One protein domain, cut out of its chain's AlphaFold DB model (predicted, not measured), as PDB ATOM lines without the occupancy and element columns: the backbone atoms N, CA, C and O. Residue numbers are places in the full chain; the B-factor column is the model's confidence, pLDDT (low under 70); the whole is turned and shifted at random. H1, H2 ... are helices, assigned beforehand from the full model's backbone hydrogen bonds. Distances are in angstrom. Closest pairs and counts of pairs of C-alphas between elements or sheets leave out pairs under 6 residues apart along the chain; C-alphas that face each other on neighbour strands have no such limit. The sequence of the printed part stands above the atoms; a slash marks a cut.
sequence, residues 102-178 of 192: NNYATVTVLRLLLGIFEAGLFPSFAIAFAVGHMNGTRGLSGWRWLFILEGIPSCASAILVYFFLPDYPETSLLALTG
ATOM      1  N   ASN A 102     136.529  38.476 126.085       67.38
ATOM      2  CA  ASN A 102     137.526  38.374 127.167       67.38
ATOM      3  C   ASN A 102     138.997  38.522 126.704       67.38
ATOM      4  O   ASN A 102     139.920  38.315 127.491       67.38
ATOM      5  N   ASN A 103     139.243  38.846 125.429       78.88
ATOM      6  CA  ASN A 103     140.582  38.965 124.860       78.88
ATOM      7  C   ASN A 103     140.817  40.367 124.276       78.88
ATOM      8  O   ASN A 103     140.403  40.678 123.158       78.88
ATOM      9  N   TYR A 104     141.548  41.191 125.029       76.19
ATOM     10  CA  TYR A 104     141.917  42.561 124.661       76.19
ATOM     11  C   TYR A 104     142.740  42.646 123.365       76.19
ATOM     12  O   TYR A 104     142.668  43.648 122.647       76.19
ATOM     13  N   ALA A 105     143.493  41.590 123.030       78.31
ATOM     14  CA  ALA A 105     144.232  41.532 121.772       78.31
ATOM     15  C   ALA A 105     143.271  41.478 120.574       78.31
ATOM     16  O   ALA A 105     143.480  42.185 119.591       78.31
ATOM     17  N   THR A 106     142.177  40.715 120.680       76.62
ATOM     18  CA  THR A 106     141.166  40.597 119.619       76.62
ATOM     19  C   THR A 106     140.464  41.924 119.374       76.62
ATOM     20  O   THR A 106     140.356  42.346 118.228       76.62
ATOM     21  N   VAL A 107     140.048  42.625 120.431       80.75
ATOM     22  CA  VAL A 107     139.371  43.928 120.309       80.75
ATOM     23  C   VAL A 107     140.275  44.965 119.641       80.75
ATOM     24  O   VAL A 107     139.834  45.703 118.763       80.75
ATOM     25  N   THR A 108     141.561  44.979 119.997       79.00
ATOM     26  CA  THR A 108     142.540  45.893 119.392       79.00
ATOM     27  C   THR A 108     142.729  45.591 117.907       79.00
ATOM     28  O   THR A 108     142.696  46.500 117.082       79.00
ATOM     29  N   VAL A 109     142.871  44.315 117.542       86.00
ATOM     30  CA  VAL A 109     143.012  43.907 116.137       86.00
ATOM     31  C   VAL A 109     141.741  44.218 115.345       86.00
ATOM     32  O   VAL A 109     141.839  44.776 114.257       86.00
ATOM     33  N   LEU A 110     140.556  43.938 115.891       83.88
ATOM     34  CA  LEU A 110     139.279  44.268 115.251       83.88
ATOM     35  C   LEU A 110     139.147  45.775 115.011       83.88
ATOM     36  O   LEU A 110     138.798  46.186 113.907       83.88
ATOM     37  N   ARG A 111     139.500  46.597 116.005       85.06
ATOM     38  CA  ARG A 111     139.500  48.062 115.894       85.06
ATOM     39  C   ARG A 111     140.453  48.547 114.801       85.06
ATOM     40  O   ARG A 111     140.088  49.429 114.029       85.06
ATOM     41  N   LEU A 112     141.649  47.964 114.714       87.06
ATOM     42  CA  LEU A 112     142.626  48.304 113.679       87.06
ATOM     43  C   LEU A 112     142.140  47.901 112.281       87.06
ATOM     44  O   LEU A 112     142.271  48.685 111.343       87.06
ATOM     45  N   LEU A 113     141.537  46.718 112.135       86.81
ATOM     46  CA  LEU A 113     140.979  46.260 110.859       86.81
ATOM     47  C   LEU A 113     139.802  47.134 110.404       86.81
ATOM     48  O   LEU A 113     139.751  47.522 109.237       86.81
ATOM     49  N   LEU A 114     138.907  47.493 111.328       87.44
ATOM     50  CA  LEU A 114     137.809  48.429 111.072       87.44
ATOM     51  C   LEU A 114     138.337  49.810 110.665       87.44
ATOM     52  O   LEU A 114     137.881  50.358 109.666       87.44
ATOM     53  N   GLY A 115     139.357  50.332 111.351       86.31
ATOM     54  CA  GLY A 115     139.954  51.629 111.018       86.31
ATOM     55  C   GLY A 115     140.599  51.670 109.627       86.31
ATOM     56  O   GLY A 115     140.409  52.637 108.888       86.31
ATOM     57  N   ILE A 116     141.317  50.614 109.228       88.25
ATOM     58  CA  ILE A 116     141.916  50.514 107.883       88.25
ATOM     59  C   ILE A 116     140.827  50.443 106.804       88.25
ATOM     60  O   ILE A 116     140.986  51.003 105.717       88.25
ATOM     61  N   PHE A 117     139.712  49.776 107.091       88.25
ATOM     62  CA  PHE A 117     138.600  49.672 106.156       88.25
ATOM     63  C   PHE A 117     137.844  51.003 106.005       88.25
ATOM     64  O   PHE A 117     137.632  51.455 104.877       88.25
ATOM     65  N   GLU A 118     137.502  51.655 107.120       84.69
ATOM     66  CA  GLU A 118     136.748  52.915 107.137       84.69
ATOM     67  C   GLU A 118     137.544  54.084 106.549       84.69
ATOM     68  O   GLU A 118     137.069  54.757 105.635       84.69
ATOM     69  N   ALA A 119     138.763  54.320 107.043       81.56
ATOM     70  CA  ALA A 119     139.563  55.478 106.645       81.56
ATOM     71  C   ALA A 119     140.469  55.198 105.436       81.56
ATOM     72  O   ALA A 119     140.845  56.118 104.716       81.56
ATOM     73  N   GLY A 120     140.852  53.940 105.216       78.25
ATOM     74  CA  GLY A 120     141.789  53.569 104.158       78.25
ATOM     75  C   GLY A 120     141.083  53.159 102.873       78.25
ATOM     76  O   GLY A 120     141.287  53.780 101.828       78.25
ATOM     77  N   LEU A 121     140.260  52.111 102.938       86.81
ATOM     78  CA  LEU A 121     139.680  51.500 101.741       86.81
ATOM     79  C   LEU A 121     138.572  52.368 101.133       86.81
ATOM     80  O   LEU A 121     138.572  52.591  99.923       86.81
ATOM     81  N   PHE A 122     137.646  52.863 101.954       82.19
ATOM     82  CA  PHE A 122     136.433  53.523 101.470       82.19
ATOM     83  C   PHE A 122     136.698  54.834 100.702       82.19
ATOM     84  O   PHE A 122     136.279  54.926  99.541       82.19
ATOM     85  N   PRO A 123     137.434  55.823 101.251       81.88
ATOM     86  CA  PRO A 123     137.700  57.061 100.519       81.88
ATOM     87  C   PRO A 123     138.656  56.825  99.344       81.88
ATOM     88  O   PRO A 123     138.397  57.287  98.233       81.88
ATOM     89  N   SER A 124     139.717  56.034  99.535       84.06
ATOM     90  CA  SER A 124     140.725  55.809  98.490       84.06
ATOM     91  C   SER A 124     140.153  55.082  97.272       84.06
ATOM     92  O   SER A 124     140.462  55.447  96.135       84.06
ATOM     93  N   PHE A 125     139.291  54.080  97.482       84.75
ATOM     94  CA  PHE A 125     138.628  53.367  96.390       84.75
ATOM     95  C   PHE A 125     137.628  54.262  95.650       84.75
ATOM     96  O   PHE A 125     137.629  54.289  94.416       84.75
ATOM     97  N   ALA A 126     136.821  55.036  96.384       84.06
ATOM     98  CA  ALA A 126     135.853  55.956  95.790       84.06
ATOM     99  C   ALA A 126     136.540  57.000  94.895       84.06
ATOM    100  O   ALA A 126     136.103  57.228  93.765       84.06
ATOM    101  N   ILE A 127     137.655  57.573  95.355       84.94
ATOM    102  CA  ILE A 127     138.429  58.571  94.605       84.94
ATOM    103  C   ILE A 127     139.105  57.938  93.381       84.94
ATOM    104  O   ILE A 127     139.072  58.519  92.295       84.94
ATOM    105  N   ALA A 128     139.675  56.736  93.507       84.44
ATOM    106  CA  ALA A 128     140.306  56.036  92.385       84.44
ATOM    107  C   ALA A 128     139.298  55.696  91.271       84.44
ATOM    108  O   ALA A 128     139.567  55.940  90.090       84.44
ATOM    109  N   PHE A 129     138.117  55.193  91.641       84.25
ATOM    110  CA  PHE A 129     137.041  54.889  90.694       84.25
ATOM    111  C   PHE A 129     136.520  56.150  89.990       84.25
ATOM    112  O   PHE A 129     136.328  56.169  88.768       84.25
ATOM    113  N   ALA A 130     136.344  57.219  90.764       82.12
ATOM    114  CA  ALA A 130     135.914  58.521  90.293       82.12
ATOM    115  C   ALA A 130     136.897  59.157  89.296       82.12
ATOM    116  O   ALA A 130     136.488  59.601  88.223       82.12
ATOM    117  N   VAL A 131     138.198  59.180  89.603       81.56
ATOM    118  CA  VAL A 131     139.219  59.764  88.712       81.56
ATOM    119  C   VAL A 131     139.361  58.957  87.419       81.56
ATOM    120  O   VAL A 131     139.539  59.556  86.356       81.56
ATOM    121  N   GLY A 132     139.206  57.629  87.481       79.06
ATOM    122  CA  GLY A 132     139.215  56.762  86.299       79.06
ATOM    123  C   GLY A 132     138.118  57.097  85.281       79.06
ATOM    124  O   GLY A 132     138.358  57.023  84.079       79.06
ATOM    125  N   HIS A 133     136.947  57.542  85.747       76.25
ATOM    126  CA  HIS A 133     135.820  57.914  84.882       76.25
ATOM    127  C   HIS A 133     135.759  59.409  84.539       76.25
ATOM    128  O   HIS A 133     134.973  59.805  83.676       76.25
ATOM    129  N   MET A 134     136.566  60.254  85.192       75.81
ATOM    130  CA  MET A 134     136.450  61.713  85.081       75.81
ATOM    131  C   MET A 134     137.613  62.427  84.384       75.81
ATOM    132  O   MET A 134     137.727  63.654  84.429       75.81
ATOM    133  N   ASN A 135     138.487  61.690  83.702       74.12
ATOM    134  CA  ASN A 135     139.528  62.323  82.906       74.12
ATOM    135  C   ASN A 135     138.935  62.915  81.612       74.12
ATOM    136  O   ASN A 135     138.590  62.180  80.690       74.12
ATOM    137  N   GLY A 136     138.809  64.243  81.548       73.25
ATOM    138  CA  GLY A 136     138.269  64.959  80.384       73.25
ATOM    139  C   GLY A 136     136.788  65.340  80.489       73.25
ATOM    140  O   GLY A 136     136.275  66.041  79.614       73.25
ATOM    141  N   THR A 137     136.088  64.973  81.567       75.00
ATOM    142  CA  THR A 137     134.725  65.466  81.812       75.00
ATOM    143  C   THR A 137     134.757  66.958  82.127       75.00
ATOM    144  O   THR A 137     135.507  67.427  82.986       75.00
ATOM    145  N   ARG A 138     133.930  67.723  81.402       75.44
ATOM    146  CA  ARG A 138     133.857  69.197  81.463       75.44
ATOM    147  C   ARG A 138     135.170  69.921  81.115       75.44
ATOM    148  O   ARG A 138     135.366  71.056  81.537       75.44
ATOM    149  N   GLY A 139     136.068  69.281  80.356       81.88
ATOM    150  CA  GLY A 139     137.358  69.868  79.963       81.88
ATOM    151  C   GLY A 139     138.356  70.010  81.117       81.88
ATOM    152  O   GLY A 139     139.369  70.695  80.983       81.88
ATOM    153  N   LEU A 140     138.075  69.378  82.259       81.44
ATOM    154  CA  LEU A 140     138.929  69.391  83.439       81.44
ATOM    155  C   LEU A 140     139.728  68.087  83.505       81.44
ATOM    156  O   LEU A 140     139.223  66.993  83.263       81.44
ATOM    157  N   SER A 141     141.001  68.215  83.850       83.56
ATOM    158  CA  SER A 141     141.900  67.095  84.105       83.56
ATOM    159  C   SER A 141     141.526  66.375  85.404       83.56
ATOM    160  O   SER A 141     141.192  67.033  86.393       83.56
ATOM    161  N   GLY A 142     141.665  65.045  85.439       80.44
ATOM    162  CA  GLY A 142     141.272  64.214  86.588       80.44
ATOM    163  C   GLY A 142     141.847  64.652  87.946       80.44
ATOM    164  O   GLY A 142     141.182  64.520  88.967       80.44
ATOM    165  N   TRP A 143     143.029  65.281  87.977       81.69
ATOM    166  CA  TRP A 143     143.620  65.798  89.222       81.69
ATOM    167  C   TRP A 143     142.801  66.922  89.880       81.69
ATOM    168  O   TRP A 143     142.815  67.052  91.100       81.69
ATOM    169  N   ARG A 144     142.064  67.729  89.102       85.69
ATOM    170  CA  ARG A 144     141.208  68.801  89.648       85.69
ATOM    171  C   ARG A 144     139.973  68.225  90.329       85.69
ATOM    172  O   ARG A 144     139.534  68.742  91.349       85.69
ATOM    173  N   TRP A 145     139.449  67.134  89.778       84.50
ATOM    174  CA  TRP A 145     138.316  66.412  90.340       84.50
ATOM    175  C   TRP A 145     138.629  65.789  91.700       84.50
ATOM    176  O   TRP A 145     137.738  65.721  92.537       84.50
ATOM    177  N   LEU A 146     139.889  65.427  91.956       83.88
ATOM    178  CA  LEU A 146     140.321  64.896  93.249       83.88
ATOM    179  C   LEU A 146     140.101  65.908  94.388       83.88
ATOM    180  O   LEU A 146     139.546  65.563  95.424       83.88
ATOM    181  N   PHE A 147     140.439  67.180  94.161       84.88
ATOM    182  CA  PHE A 147     140.211  68.247  95.143       84.88
ATOM    183  C   PHE A 147     138.731  68.579  95.339       84.88
ATOM    184  O   PHE A 147     138.309  68.893  96.447       84.88
ATOM    185  N   ILE A 148     137.939  68.512  94.268       87.00
ATOM    186  CA  ILE A 148     136.500  68.786  94.331       87.00
ATOM    187  C   ILE A 148     135.787  67.681  95.120       87.00
ATOM    188  O   ILE A 148     134.961  67.980  95.979       87.00
ATOM    189  N   LEU A 149     136.122  66.417  94.855       86.50
ATOM    190  CA  LEU A 149     135.486  65.275  95.507       86.50
ATOM    191  C   LEU A 149     135.831  65.140  96.987       86.50
ATOM    192  O   LEU A 149     134.968  64.724  97.748       86.50
ATOM    193  N   GLU A 150     137.039  65.518  97.394       87.31
ATOM    194  CA  GLU A 150     137.435  65.512  98.806       87.31
ATOM    195  C   GLU A 150     136.944  66.772  99.547       87.31
ATOM    196  O   GLU A 150     136.537  66.736 100.712       87.31
ATOM    197  N   GLY A 151     136.949  67.915  98.856       87.38
ATOM    198  CA  GLY A 151     136.611  69.208  99.445       87.38
ATOM    199  C   GLY A 151     135.118  69.385  99.720       87.38
ATOM    200  O   GLY A 151     134.749  69.887 100.779       87.38
ATOM    201  N   ILE A 152     134.246  68.957  98.802       92.12
ATOM    202  CA  ILE A 152     132.788  69.097  98.962       92.12
ATOM    203  C   ILE A 152     132.252  68.416 100.235       92.12
ATOM    204  O   ILE A 152     131.565  69.101 100.999       92.12
ATOM    205  N   PRO A 153     132.527  67.124 100.510       89.69
ATOM    206  CA  PRO A 153     131.998  66.466 101.703       89.69
ATOM    207  C   PRO A 153     132.550  67.081 102.994       89.69
ATOM    208  O   PRO A 153     131.810  67.193 103.966       89.69
ATOM    209  N   SER A 154     133.802  67.553 102.987       89.75
ATOM    210  CA  SER A 154     134.421  68.244 104.128       89.75
ATOM    211  C   SER A 154     133.761  69.595 104.424       89.75
ATOM    212  O   SER A 154     133.492  69.936 105.574       89.75
ATOM    213  N   CYS A 155     133.444  70.371 103.387       93.69
ATOM    214  CA  CYS A 155     132.701  71.619 103.552       93.69
ATOM    215  C   CYS A 155     131.257  71.361 104.012       93.69
ATOM    216  O   CYS A 155     130.746  72.074 104.873       93.69
ATOM    217  N   ALA A 156     130.602  70.334 103.462       93.75
ATOM    218  CA  ALA A 156     129.242  69.964 103.846       93.75
ATOM    219  C   ALA A 156     129.167  69.494 105.307       93.75
ATOM    220  O   ALA A 156     128.252  69.895 106.028       93.75
ATOM    221  N   SER A 157     130.139  68.699 105.766       92.06
ATOM    222  CA  SER A 157     130.200  68.251 107.159       92.06
ATOM    223  C   SER A 157     130.449  69.411 108.121       92.06
ATOM    224  O   SER A 157     129.793  69.475 109.155       92.06
ATOM    225  N   ALA A 158     131.295  70.382 107.764       91.62
ATOM    226  CA  ALA A 158     131.499  71.586 108.570       91.62
ATOM    227  C   ALA A 158     130.202  72.396 108.754       91.62
ATOM    228  O   ALA A 158     129.901  72.843 109.862       91.62
ATOM    229  N   ILE A 159     129.402  72.538 107.691       93.62
ATOM    230  CA  ILE A 159     128.096  73.211 107.758       93.62
ATOM    231  C   ILE A 159     127.117  72.404 108.618       93.62
ATOM    232  O   ILE A 159     126.418  72.976 109.451       93.62
ATOM    233  N   LEU A 160     127.076  71.078 108.457       90.88
ATOM    234  CA  LEU A 160     126.222  70.214 109.276       90.88
ATOM    235  C   LEU A 160     126.574  70.310 110.759       90.88
ATOM    236  O   LEU A 160     125.672  70.452 111.578       90.88
ATOM    237  N   VAL A 161     127.863  70.285 111.099       90.12
ATOM    238  CA  VAL A 161     128.329  70.447 112.480       90.12
ATOM    239  C   VAL A 161     127.908  71.804 113.029       90.12
ATOM    240  O   VAL A 161     127.411  71.853 114.144       90.12
ATOM    241  N   TYR A 162     128.013  72.883 112.252       85.69
ATOM    242  CA  TYR A 162     127.555  74.202 112.695       85.69
ATOM    243  C   TYR A 162     126.066  74.226 113.090       85.69
ATOM    244  O   TYR A 162     125.705  74.896 114.048       85.69
ATOM    245  N   PHE A 163     125.201  73.476 112.398       84.50
ATOM    246  CA  PHE A 163     123.779  73.383 112.759       84.50
ATOM    247  C   PHE A 163     123.481  72.366 113.867       84.50
ATOM    248  O   PHE A 163     122.499  72.524 114.590       84.50
ATOM    249  N   PHE A 164     124.280  71.303 113.975       82.31
ATOM    250  CA  PHE A 164     124.055  70.225 114.941       82.31
ATOM    251  C   PHE A 164     124.750  70.436 116.284       82.31
ATOM    252  O   PHE A 164     124.400  69.747 117.241       82.31
ATOM    253  N   LEU A 165     125.736  71.331 116.373       77.75
ATOM    254  CA  LEU A 165     126.468  71.580 117.609       77.75
ATOM    255  C   LEU A 165     125.665  72.554 118.497       77.75
ATOM    256  O   LEU A 165     125.502  73.710 118.119       77.75
ATOM    257  N   PRO A 166     125.142  72.120 119.660       66.94
ATOM    258  CA  PRO A 166     124.450  73.018 120.578       66.94
ATOM    259  C   PRO A 166     125.444  73.975 121.254       66.94
ATOM    260  O   PRO A 166     126.484  73.543 121.750       66.94
ATOM    261  N   ASP A 167     125.095  75.262 121.319       69.25
ATOM    262  CA  ASP A 167     125.983  76.344 121.776       69.25
ATOM    263  C   ASP A 167     126.345  76.304 123.275       69.25
ATOM    264  O   ASP A 167     127.298  76.964 123.685       69.25
ATOM    265  N   TYR A 168     125.622  75.544 124.111       55.91
ATOM    266  CA  TYR A 168     125.859  75.487 125.559       55.91
ATOM    267  C   TYR A 168     125.588  74.095 126.166       55.91
ATOM    268  O   TYR A 168     124.568  73.471 125.854       55.91
ATOM    269  N   PRO A 169     126.442  73.610 127.097       57.78
ATOM    270  CA  PRO A 169     126.224  72.342 127.804       57.78
ATOM    271  C   PRO A 169     125.007  72.389 128.750       57.78
ATOM    272  O   PRO A 169     124.398  71.354 129.025       57.78
ATOM    273  N   GLU A 170     124.627  73.589 129.197       55.78
ATOM    274  CA  GLU A 170     123.548  73.872 130.159       55.78
ATOM    275  C   GLU A 170     122.147  73.561 129.595       55.78
ATOM    276  O   GLU A 170     121.240  73.191 130.335       55.78
ATOM    277  N   THR A 171     121.959  73.711 128.277       53.16
ATOM    278  CA  THR A 171     120.670  73.518 127.584       53.16
ATOM    279  C   THR A 171     120.540  72.144 126.941       53.16
ATOM    280  O   THR A 171     119.577  71.884 126.216       53.16
ATOM    281  N   SER A 172     121.493  71.240 127.178       52.44
ATOM    282  CA  SER A 172     121.310  69.859 126.759       52.44
ATOM    283  C   SER A 172     120.161  69.265 127.578       52.44
ATOM    284  O   SER A 172     120.255  69.063 128.787       52.44
ATOM    285  N   LEU A 173     119.040  68.995 126.906       55.56
ATOM    286  CA  LEU A 173     117.844  68.381 127.493       55.56
ATOM    287  C   LEU A 173     118.199  67.072 128.231       55.56
ATOM    288  O   LEU A 173     117.585  66.709 129.227       55.56
ATOM    289  N   LEU A 174     119.285  66.422 127.809       56.81
ATOM    290  CA  LEU A 174     119.892  65.251 128.439       56.81
ATOM    291  C   LEU A 174     120.561  65.534 129.807       56.81
ATOM    292  O   LEU A 174     120.533  64.663 130.673       56.81
ATOM    293  N   ALA A 175     121.131  66.724 130.038       54.56
ATOM    294  CA  ALA A 175     121.771  67.083 131.309       54.56
ATOM    295  C   ALA A 175     120.771  67.516 132.393       54.56
ATOM    296  O   ALA A 175     120.973  67.186 133.564       54.56
ATOM    297  N   LEU A 176     119.679  68.205 132.031       52.06
ATOM    298  CA  LEU A 176     118.651  68.601 133.007       52.06
ATOM    299  C   LEU A 176     117.825  67.404 133.492       52.06
ATOM    300  O   LEU A 176     117.656  67.238 134.700       52.06
ATOM    301  N   THR A 177     117.472  66.481 132.588       57.75
ATOM    302  CA  THR A 177     116.718  65.263 132.948       57.75
ATOM    303  C   THR A 177     117.474  64.374 133.959       57.75
ATOM    304  O   THR A 177     116.861  63.621 134.712       57.75
ATOM    305  N   GLY A 178     118.812  64.465 134.022       57.31
ATOM    306  CA  GLY A 178     119.639  63.728 134.988       57.31
ATOM    307  C   GLY A 178     119.788  64.391 136.365       57.31
ATOM    308  O   GLY A 178     120.040  63.694 137.347       57.31
TER     309      GLY A 178
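What this domain is: This is residues 102 to 178 of the 192 residues of an uncharacterized protein of Ajellomyces dermatitidis (strain ER-3 / ATCC MYA-2586) (UniProt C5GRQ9). Two long helices, H1 and H2, meet near one end as an open V, with the last turns of H1 close to the first turns of H2. The stretch after H2 ends in a short helix, H3, which sticks out beyond the far end of H2 and packs on neither long helix. The printed part has 77 residues with three named helices, H1, H2 and H3 in chain order, and no named strand; the class is all helix. The whole is extended, with a radius of gyration of the C-alphas of 19.8 A, and flat, spanning 58 by 40 by 11 A.

How they stand to each other: H1, residues 104 to 133, touches H2, residues 142 to 164, with its residues 127 to 132 alone, and H2 touches H1 with residues 142 to 149 alone. Their closest C-alphas are those of Val 131 and Gly 142, 5.3 A apart. They run opposite ways at a steep tilt of 55 degrees. H3, residues 173 to 178, is apart from H1 and from H2. O i to N i+4 pairs are within hydrogen-bond range in 23 of 26 cases in H1, 16 of 19 in H2 and 1 of 2 in H3.

Where its parts are: H1 runs 43.1 A from C-alpha 104 at (141.917, 42.561, 124.661) to C-alpha 133 at (135.820, 57.914, 84.882). H2 is 33.7 A long and begins at C-alpha 142, (141.272, 64.214, 86.588). H3 ends at C-alpha 178, (119.639, 63.728, 134.988).

The domain as a whole: The C-alphas of Gly 139 and Gly 178, the two farthest apart, are 58.1 A from each other. Residues 102 to 122 and 151 to 178 stand free. The printed part has no cut, and both links are short, with 8 residues each. The mean pLDDT of the printed part is 79.2; residue 102 and residues 166 to 178 are under 70.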